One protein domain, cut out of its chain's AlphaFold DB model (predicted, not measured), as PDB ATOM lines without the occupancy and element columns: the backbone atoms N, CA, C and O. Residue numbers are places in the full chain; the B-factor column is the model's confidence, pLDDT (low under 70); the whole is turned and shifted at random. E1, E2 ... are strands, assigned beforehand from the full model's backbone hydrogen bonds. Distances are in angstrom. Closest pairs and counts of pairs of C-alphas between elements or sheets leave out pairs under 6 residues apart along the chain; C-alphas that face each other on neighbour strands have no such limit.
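Overview. This is residues 120 to 166 of the 1088 residues of an uncharacterized protein of Candidatus Melainabacteria bacterium RIFCSPLOWO2_12_FULL_35_11 (UniProt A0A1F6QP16). A small sheet of three strands, E3, E4 and E5, makes one part of this domain, and a two-stranded ribbon, E2 with E6, makes the other, with E1 beside E3 and reaching towards E2 and E4. The 47 printed residues hold six named strands, E1 to E6 in chain order, and no named helix. The larger sheet, in the order E3, E4, E5, is antiparallel, as is the pair E2 and E6. The class is all strand, though under half of the residues, 20 of 47, are in named elements. The whole is compact, with a radius of gyration of the C-alphas of 9.6 A and spans of 29 by 25 by 14 A.

Arrangement. E3, residues 140 to 143, E4, residues 150 to 153, and E5, residues 158 to 160, form a meander, each strand the antiparallel neighbour of the one before. E3 and E4 are a hairpin, with N 142 and O 151 within hydrogen-bond range at 3.0 A. E4 and E5 are a hairpin too, with N 159 and O 152 at 3.0 A. E1, residues 124 to 126, pairs with no named strand; its closest C-alphas to E3 are those of Thr 124 and Cys 142, 5.8 A apart. E2, residues 132 to 134, and E6, residues 164 to 166, are antiparallel neighbours, with N 134 and O 164 at 2.8 A. The closest C-alphas of E2 and E3 are those of Phe 133 and Pro 141, 6.7 A apart. E4 and E6 are apart.

Along the chain. E3 is 10.0 A long from C-alpha 140 at (-95.346, 7.690, 7.782), and E4 is 9.9 A. E1 begins at (-89.706, 3.584, 15.183), and E6 ends at (-95.469, -6.878, 5.196).

Size, cuts and confidence. The farthest C-alphas, those of Gly 129 and Ile 156, are 29.1 A apart. The printed part has no cut and no long link. Residues 155 to 156 and 161 have pLDDT under 70.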
ATOM      1  N   CYS A 120     -92.834  -0.798  18.972       87.44
ATOM      2  CA  CYS A 120     -92.030   0.413  18.918       87.44
ATOM      3  C   CYS A 120     -90.697   0.249  19.646       87.44
ATOM      4  O   CYS A 120     -90.656   0.100  20.864       87.44
ATOM      5  N   SER A 121     -89.601   0.341  18.892       82.06
ATOM      6  CA  SER A 121     -88.238   0.375  19.423       82.06
ATOM      7  C   SER A 121     -87.569   1.683  19.012       82.06
ATOM      8  O   SER A 121     -87.657   2.094  17.853       82.06
ATOM      9  N   SER A 122     -86.952   2.381  19.971       82.25
ATOM     10  CA  SER A 122     -86.271   3.674  19.759       82.25
ATOM     11  C   SER A 122     -87.088   4.736  18.985       82.25
ATOM     12  O   SER A 122     -86.524   5.565  18.279       82.25
ATOM     13  N   GLY A 123     -88.422   4.728  19.116       77.50
ATOM     14  CA  GLY A 123     -89.326   5.670  18.435       77.50
ATOM     15  C   GLY A 123     -89.750   5.282  17.010       77.50
ATOM     16  O   GLY A 123     -90.492   6.035  16.382       77.50
ATOM     17  N   THR A 124     -89.337   4.113  16.510       84.75
ATOM     18  CA  THR A 124     -89.706   3.584  15.183       84.75
ATOM     19  C   THR A 124     -90.430   2.234  15.276       84.75
ATOM     20  O   THR A 124     -90.001   1.379  16.057       84.75
ATOM     21  N   PRO A 125     -91.480   1.988  14.465       89.25
ATOM     22  CA  PRO A 125     -92.088   0.665  14.325       89.25
ATOM     23  C   PRO A 125     -91.099  -0.390  13.820       89.25
ATOM     24  O   PRO A 125     -90.576  -0.278  12.711       89.25
ATOM     25  N   ALA A 126     -90.883  -1.438  14.612       87.06
ATOM     26  CA  ALA A 126     -90.119  -2.617  14.235       87.06
ATOM     27  C   ALA A 126     -91.055  -3.827  14.108       87.06
ATOM     28  O   ALA A 126     -91.863  -4.093  14.996       87.06
ATOM     29  N   CYS A 127     -90.944  -4.568  13.008       90.62
ATOM     30  CA  CYS A 127     -91.654  -5.830  12.818       90.62
ATOM     31  C   CYS A 127     -90.825  -7.013  13.331       90.62
ATOM     32  O   CYS A 127     -89.594  -6.976  13.341       90.62
ATOM     33  N   SER A 128     -91.499  -8.095  13.717       81.69
ATOM     34  CA  SER A 128     -90.859  -9.376  14.012       81.69
ATOM     35  C   SER A 128     -90.337 -10.028  12.722       81.69
ATOM     36  O   SER A 128     -91.133 -10.442  11.878       81.69
ATOM     37  N   GLY A 129     -89.015 -10.142  12.577       74.44
ATOM     38  CA  GLY A 129     -88.363 -10.604  11.343       74.44
ATOM     39  C   GLY A 129     -88.142  -9.478  10.321       74.44
ATOM     40  O   GLY A 129     -88.469  -8.323  10.572       74.44
ATOM     41  N   SER A 130     -87.585  -9.798   9.150       77.69
ATOM     42  CA  SER A 130     -87.183  -8.836   8.099       77.69
ATOM     43  C   SER A 130     -88.351  -8.229   7.290       77.69
ATOM     44  O   SER A 130     -88.225  -7.923   6.103       77.69
ATOM     45  N   GLN A 131     -89.500  -8.048   7.936       87.44
ATOM     46  CA  GLN A 131     -90.687  -7.383   7.402       87.44
ATOM     47  C   GLN A 131     -90.581  -5.862   7.603       87.44
ATOM     48  O   GLN A 131     -89.905  -5.396   8.522       87.44
ATOM     49  N   LYS A 132     -91.277  -5.068   6.781       87.44
ATOM     50  CA  LYS A 132     -91.449  -3.624   7.024       87.44
ATOM     51  C   LYS A 132     -92.855  -3.330   7.526       87.44
ATOM     52  O   LYS A 132     -93.814  -3.947   7.071       87.44
ATOM     53  N   PHE A 133     -92.967  -2.361   8.432       87.94
ATOM     54  CA  PHE A 133     -94.254  -1.809   8.839       87.94
ATOM     55  C   PHE A 133     -94.725  -0.818   7.769       87.94
ATOM     56  O   PHE A 133     -94.102   0.226   7.569       87.94
ATOM     57  N   THR A 134     -95.798  -1.167   7.067       89.19
ATOM     58  CA  THR A 134     -96.376  -0.394   5.967       89.19
ATOM     59  C   THR A 134     -97.684   0.245   6.418       89.19
ATOM     60  O   THR A 134     -98.576  -0.432   6.940       89.19
ATOM     61  N   CYS A 135     -97.800   1.548   6.181       90.75
ATOM     62  CA  CYS A 135     -99.004   2.334   6.422       90.75
ATOM     63  C   CYS A 135     -99.825   2.502   5.135       90.75
ATOM     64  O   CYS A 135     -99.246   2.578   4.048       90.75
ATOM     65  N   PRO A 136    -101.166   2.563   5.219       81.81
ATOM     66  CA  PRO A 136    -101.995   2.892   4.067       81.81
ATOM     67  C   PRO A 136    -101.754   4.341   3.607       81.81
ATOM     68  O   PRO A 136    -101.484   5.220   4.419       81.81
ATOM     69  N   ARG A 137    -101.919   4.599   2.300       80.56
ATOM     70  CA  ARG A 137    -101.913   5.950   1.688       80.56
ATOM     71  C   ARG A 137    -100.631   6.774   1.911       80.56
ATOM     72  O   ARG A 137    -100.708   7.984   2.104       80.56
ATOM     73  N   ASP A 138     -99.471   6.120   1.872       75.75
ATOM     74  CA  ASP A 138     -98.139   6.748   1.964       75.75
ATOM     75  C   ASP A 138     -97.881   7.548   3.263       75.75
ATOM     76  O   ASP A 138     -96.935   8.335   3.361       75.75
ATOM     77  N   GLU A 139     -98.702   7.312   4.291       87.19
ATOM     78  CA  GLU A 139     -98.521   7.857   5.635       87.19
ATOM     79  C   GLU A 139     -97.242   7.308   6.284       87.19
ATOM     80  O   GLU A 139     -96.768   6.210   5.973       87.19
ATOM     81  N   ARG A 140     -96.641   8.071   7.202       87.00
ATOM     82  CA  ARG A 140     -95.346   7.690   7.782       87.00
ATOM     83  C   ARG A 140     -95.529   6.723   8.959       87.00
ATOM     84  O   ARG A 140     -96.300   7.042   9.864       87.00
ATOM     85  N   PRO A 141     -94.791   5.596   9.009       89.88
ATOM     86  CA  PRO A 141     -94.695   4.767  10.207       89.88
ATOM     87  C   PRO A 141     -94.231   5.588  11.412       89.88
ATOM     88  O   PRO A 141     -93.224   6.296  11.339       89.88
ATOM     89  N   CYS A 142     -94.949   5.481  12.523       91.38
ATOM     90  CA  CYS A 142     -94.703   6.250  13.737       91.38
ATOM     91  C   CYS A 142     -94.968   5.415  14.992       91.38
ATOM     92  O   CYS A 142     -95.589   4.355  14.937       91.38
ATOM     93  N   CYS A 143     -94.526   5.925  16.136       91.81
ATOM     94  CA  CYS A 143     -94.821   5.355  17.444       91.81
ATOM     95  C   CYS A 143     -95.715   6.290  18.248       91.81
ATOM     96  O   CYS A 143     -95.451   7.494  18.318       91.81
ATOM     97  N   ALA A 144     -96.767   5.744  18.860       84.44
ATOM     98  CA  ALA A 144     -97.626   6.514  19.746       84.44
ATOM     99  C   ALA A 144     -96.830   6.923  21.007       84.44
ATOM    100  O   ALA A 144     -96.232   6.075  21.671       84.44
ATOM    101  N   PRO A 145     -96.753   8.223  21.350       75.50
ATOM    102  CA  PRO A 145     -95.891   8.675  22.434       75.50
ATOM    103  C   PRO A 145     -96.378   8.143  23.787       75.50
ATOM    104  O   PRO A 145     -97.511   8.400  24.197       75.50
ATOM    105  N   ASN A 146     -95.470   7.480  24.510       79.12
ATOM    106  CA  ASN A 146     -95.696   6.774  25.780       79.12
ATOM    107  C   ASN A 146     -96.472   5.442  25.680       79.12
ATOM    108  O   ASN A 146     -96.860   4.905  26.716       79.12
ATOM    109  N   THR A 147     -96.649   4.866  24.485       80.75
ATOM    110  CA  THR A 147     -96.997   3.442  24.335       80.75
ATOM    111  C   THR A 147     -95.953   2.732  23.469       80.75
ATOM    112  O   THR A 147     -95.174   3.364  22.755       80.75
ATOM    113  N   ASN A 148     -95.919   1.398  23.532       84.81
ATOM    114  CA  ASN A 148     -95.082   0.587  22.640       84.81
ATOM    115  C   ASN A 148     -95.800   0.258  21.313       84.81
ATOM    116  O   ASN A 148     -95.336  -0.600  20.560       84.81
ATOM    117  N   GLU A 149     -96.933   0.911  21.036       87.44
ATOM    118  CA  GLU A 149     -97.804   0.611  19.902       87.44
ATOM    119  C   GLU A 149     -97.372   1.397  18.654       87.44
ATOM    120  O   GLU A 149     -97.321   2.636  18.675       87.44
ATOM    121  N   PRO A 150     -97.085   0.705  17.541       90.00
ATOM    122  CA  PRO A 150     -96.821   1.352  16.270       90.00
ATOM    123  C   PRO A 150     -98.119   1.780  15.587       90.00
ATOM    124  O   PRO A 150     -99.182   1.172  15.739       90.00
ATOM    125  N   GLY A 151     -98.010   2.831  14.788       91.25
ATOM    126  CA  GLY A 151     -99.121   3.447  14.090       91.25
ATOM    127  C   GLY A 151     -98.689   4.169  12.824       91.25
ATOM    128  O   GLY A 151     -97.543   4.060  12.377       91.25
ATOM    129  N   CYS A 152     -99.627   4.925  12.264       93.50
ATOM    130  CA  CYS A 152     -99.426   5.733  11.065       93.50
ATOM    131  C   CYS A 152     -99.668   7.213  11.372       93.50
ATOM    132  O   CYS A 152    -100.566   7.550  12.148       93.50
ATOM    133  N   ASP A 153     -98.816   8.081  10.824       86.12
ATOM    134  CA  ASP A 153     -98.860   9.526  11.037       86.12
ATOM    135  C   ASP A 153     -99.568  10.220   9.871       86.12
ATOM    136  O   ASP A 153     -98.994  10.430   8.799       86.12
ATOM    137  N   ASN A 154    -100.805  10.648  10.125       74.69
ATOM    138  CA  ASN A 154    -101.626  11.452   9.216       74.69
ATOM    139  C   ASN A 154    -101.226  12.953   9.249       74.69
ATOM    140  O   ASN A 154    -102.062  13.831   9.039       74.69
ATOM    141  N   SER A 155     -99.963  13.267   9.572       64.50
ATOM    142  CA  SER A 155     -99.363  14.598   9.814       64.50
ATOM    143  C   SER A 155     -99.850  15.381  11.047       64.50
ATOM    144  O   SER A 155     -99.470  16.540  11.235       64.50
ATOM    145  N   ILE A 156    -100.682  14.772  11.900       56.00
ATOM    146  CA  ILE A 156    -101.317  15.430  13.064       56.00
ATOM    147  C   ILE A 156    -101.145  14.617  14.358       56.00
ATOM    148  O   ILE A 156    -100.982  15.200  15.436       56.00
ATOM    149  N   SER A 157    -101.176  13.287  14.274       72.94
ATOM    150  CA  SER A 157    -101.032  12.373  15.409       72.94
ATOM    151  C   SER A 157    -100.758  10.954  14.922       72.94
ATOM    152  O   SER A 157    -101.358  10.532  13.939       72.94
ATOM    153  N   CYS A 158     -99.946  10.197  15.660       84.06
ATOM    154  CA  CYS A 158     -99.755   8.776  15.394       84.06
ATOM    155  C   CYS A 158    -100.979   7.962  15.846       84.06
ATOM    156  O   CYS A 158    -101.280   7.938  17.042       84.06
ATOM    157  N   ILE A 159    -101.673   7.295  14.919       79.75
ATOM    158  CA  ILE A 159    -102.816   6.422  15.232       79.75
ATOM    159  C   ILE A 159    -102.328   4.976  15.358       79.75
ATOM    160  O   ILE A 159    -101.973   4.344  14.360       79.75
ATOM    161  N   GLY A 160    -102.302   4.459  16.591       77.69
ATOM    162  CA  GLY A 160    -101.885   3.086  16.895       77.69
ATOM    163  C   GLY A 160    -102.737   2.035  16.174       77.69
ATOM    164  O   GLY A 160    -103.951   2.186  16.046       77.69
ATOM    165  N   GLY A 161    -102.096   0.976  15.675       69.88
ATOM    166  CA  GLY A 161    -102.763  -0.147  15.001       69.88
ATOM    167  C   GLY A 161    -103.218   0.106  13.555       69.88
ATOM    168  O   GLY A 161    -103.803  -0.787  12.950       69.88
ATOM    169  N   ALA A 162    -102.943   1.279  12.974       78.50
ATOM    170  CA  ALA A 162    -103.370   1.630  11.610       78.50
ATOM    171  C   ALA A 162    -102.504   1.038  10.470       78.50
ATOM    172  O   ALA A 162    -102.866   1.165   9.300       78.50
ATOM    173  N   GLY A 163    -101.364   0.411  10.788       81.06
ATOM    174  CA  GLY A 163    -100.418  -0.160   9.817       81.06
ATOM    175  C   GLY A 163    -100.183  -1.660  10.013       81.06
ATOM    176  O   GLY A 163    -100.604  -2.244  11.009       81.06
ATOM    177  N   SER A 164     -99.506  -2.294   9.052       88.69
ATOM    178  CA  SER A 164     -99.302  -3.752   9.015       88.69
ATOM    179  C   SER A 164     -97.863  -4.132   8.677       88.69
ATOM    180  O   SER A 164     -97.209  -3.451   7.889       88.69
ATOM    181  N   CYS A 165     -97.363  -5.235   9.237       88.62
ATOM    182  CA  CYS A 165     -96.081  -5.800   8.828       88.62
ATOM    183  C   CYS A 165     -96.235  -6.587   7.523       88.62
ATOM    184  O   CYS A 165     -97.029  -7.523   7.443       88.62
ATOM    185  N   GLN A 166     -95.465  -6.219   6.500       82.19
ATOM    186  CA  GLN A 166     -95.469  -6.878   5.196       82.19
ATOM    187  C   GLN A 166     -94.085  -7.444   4.865       82.19
ATOM    188  O   GLN A 166     -93.048  -6.835   5.151       82.19
TER     189      GLN A 166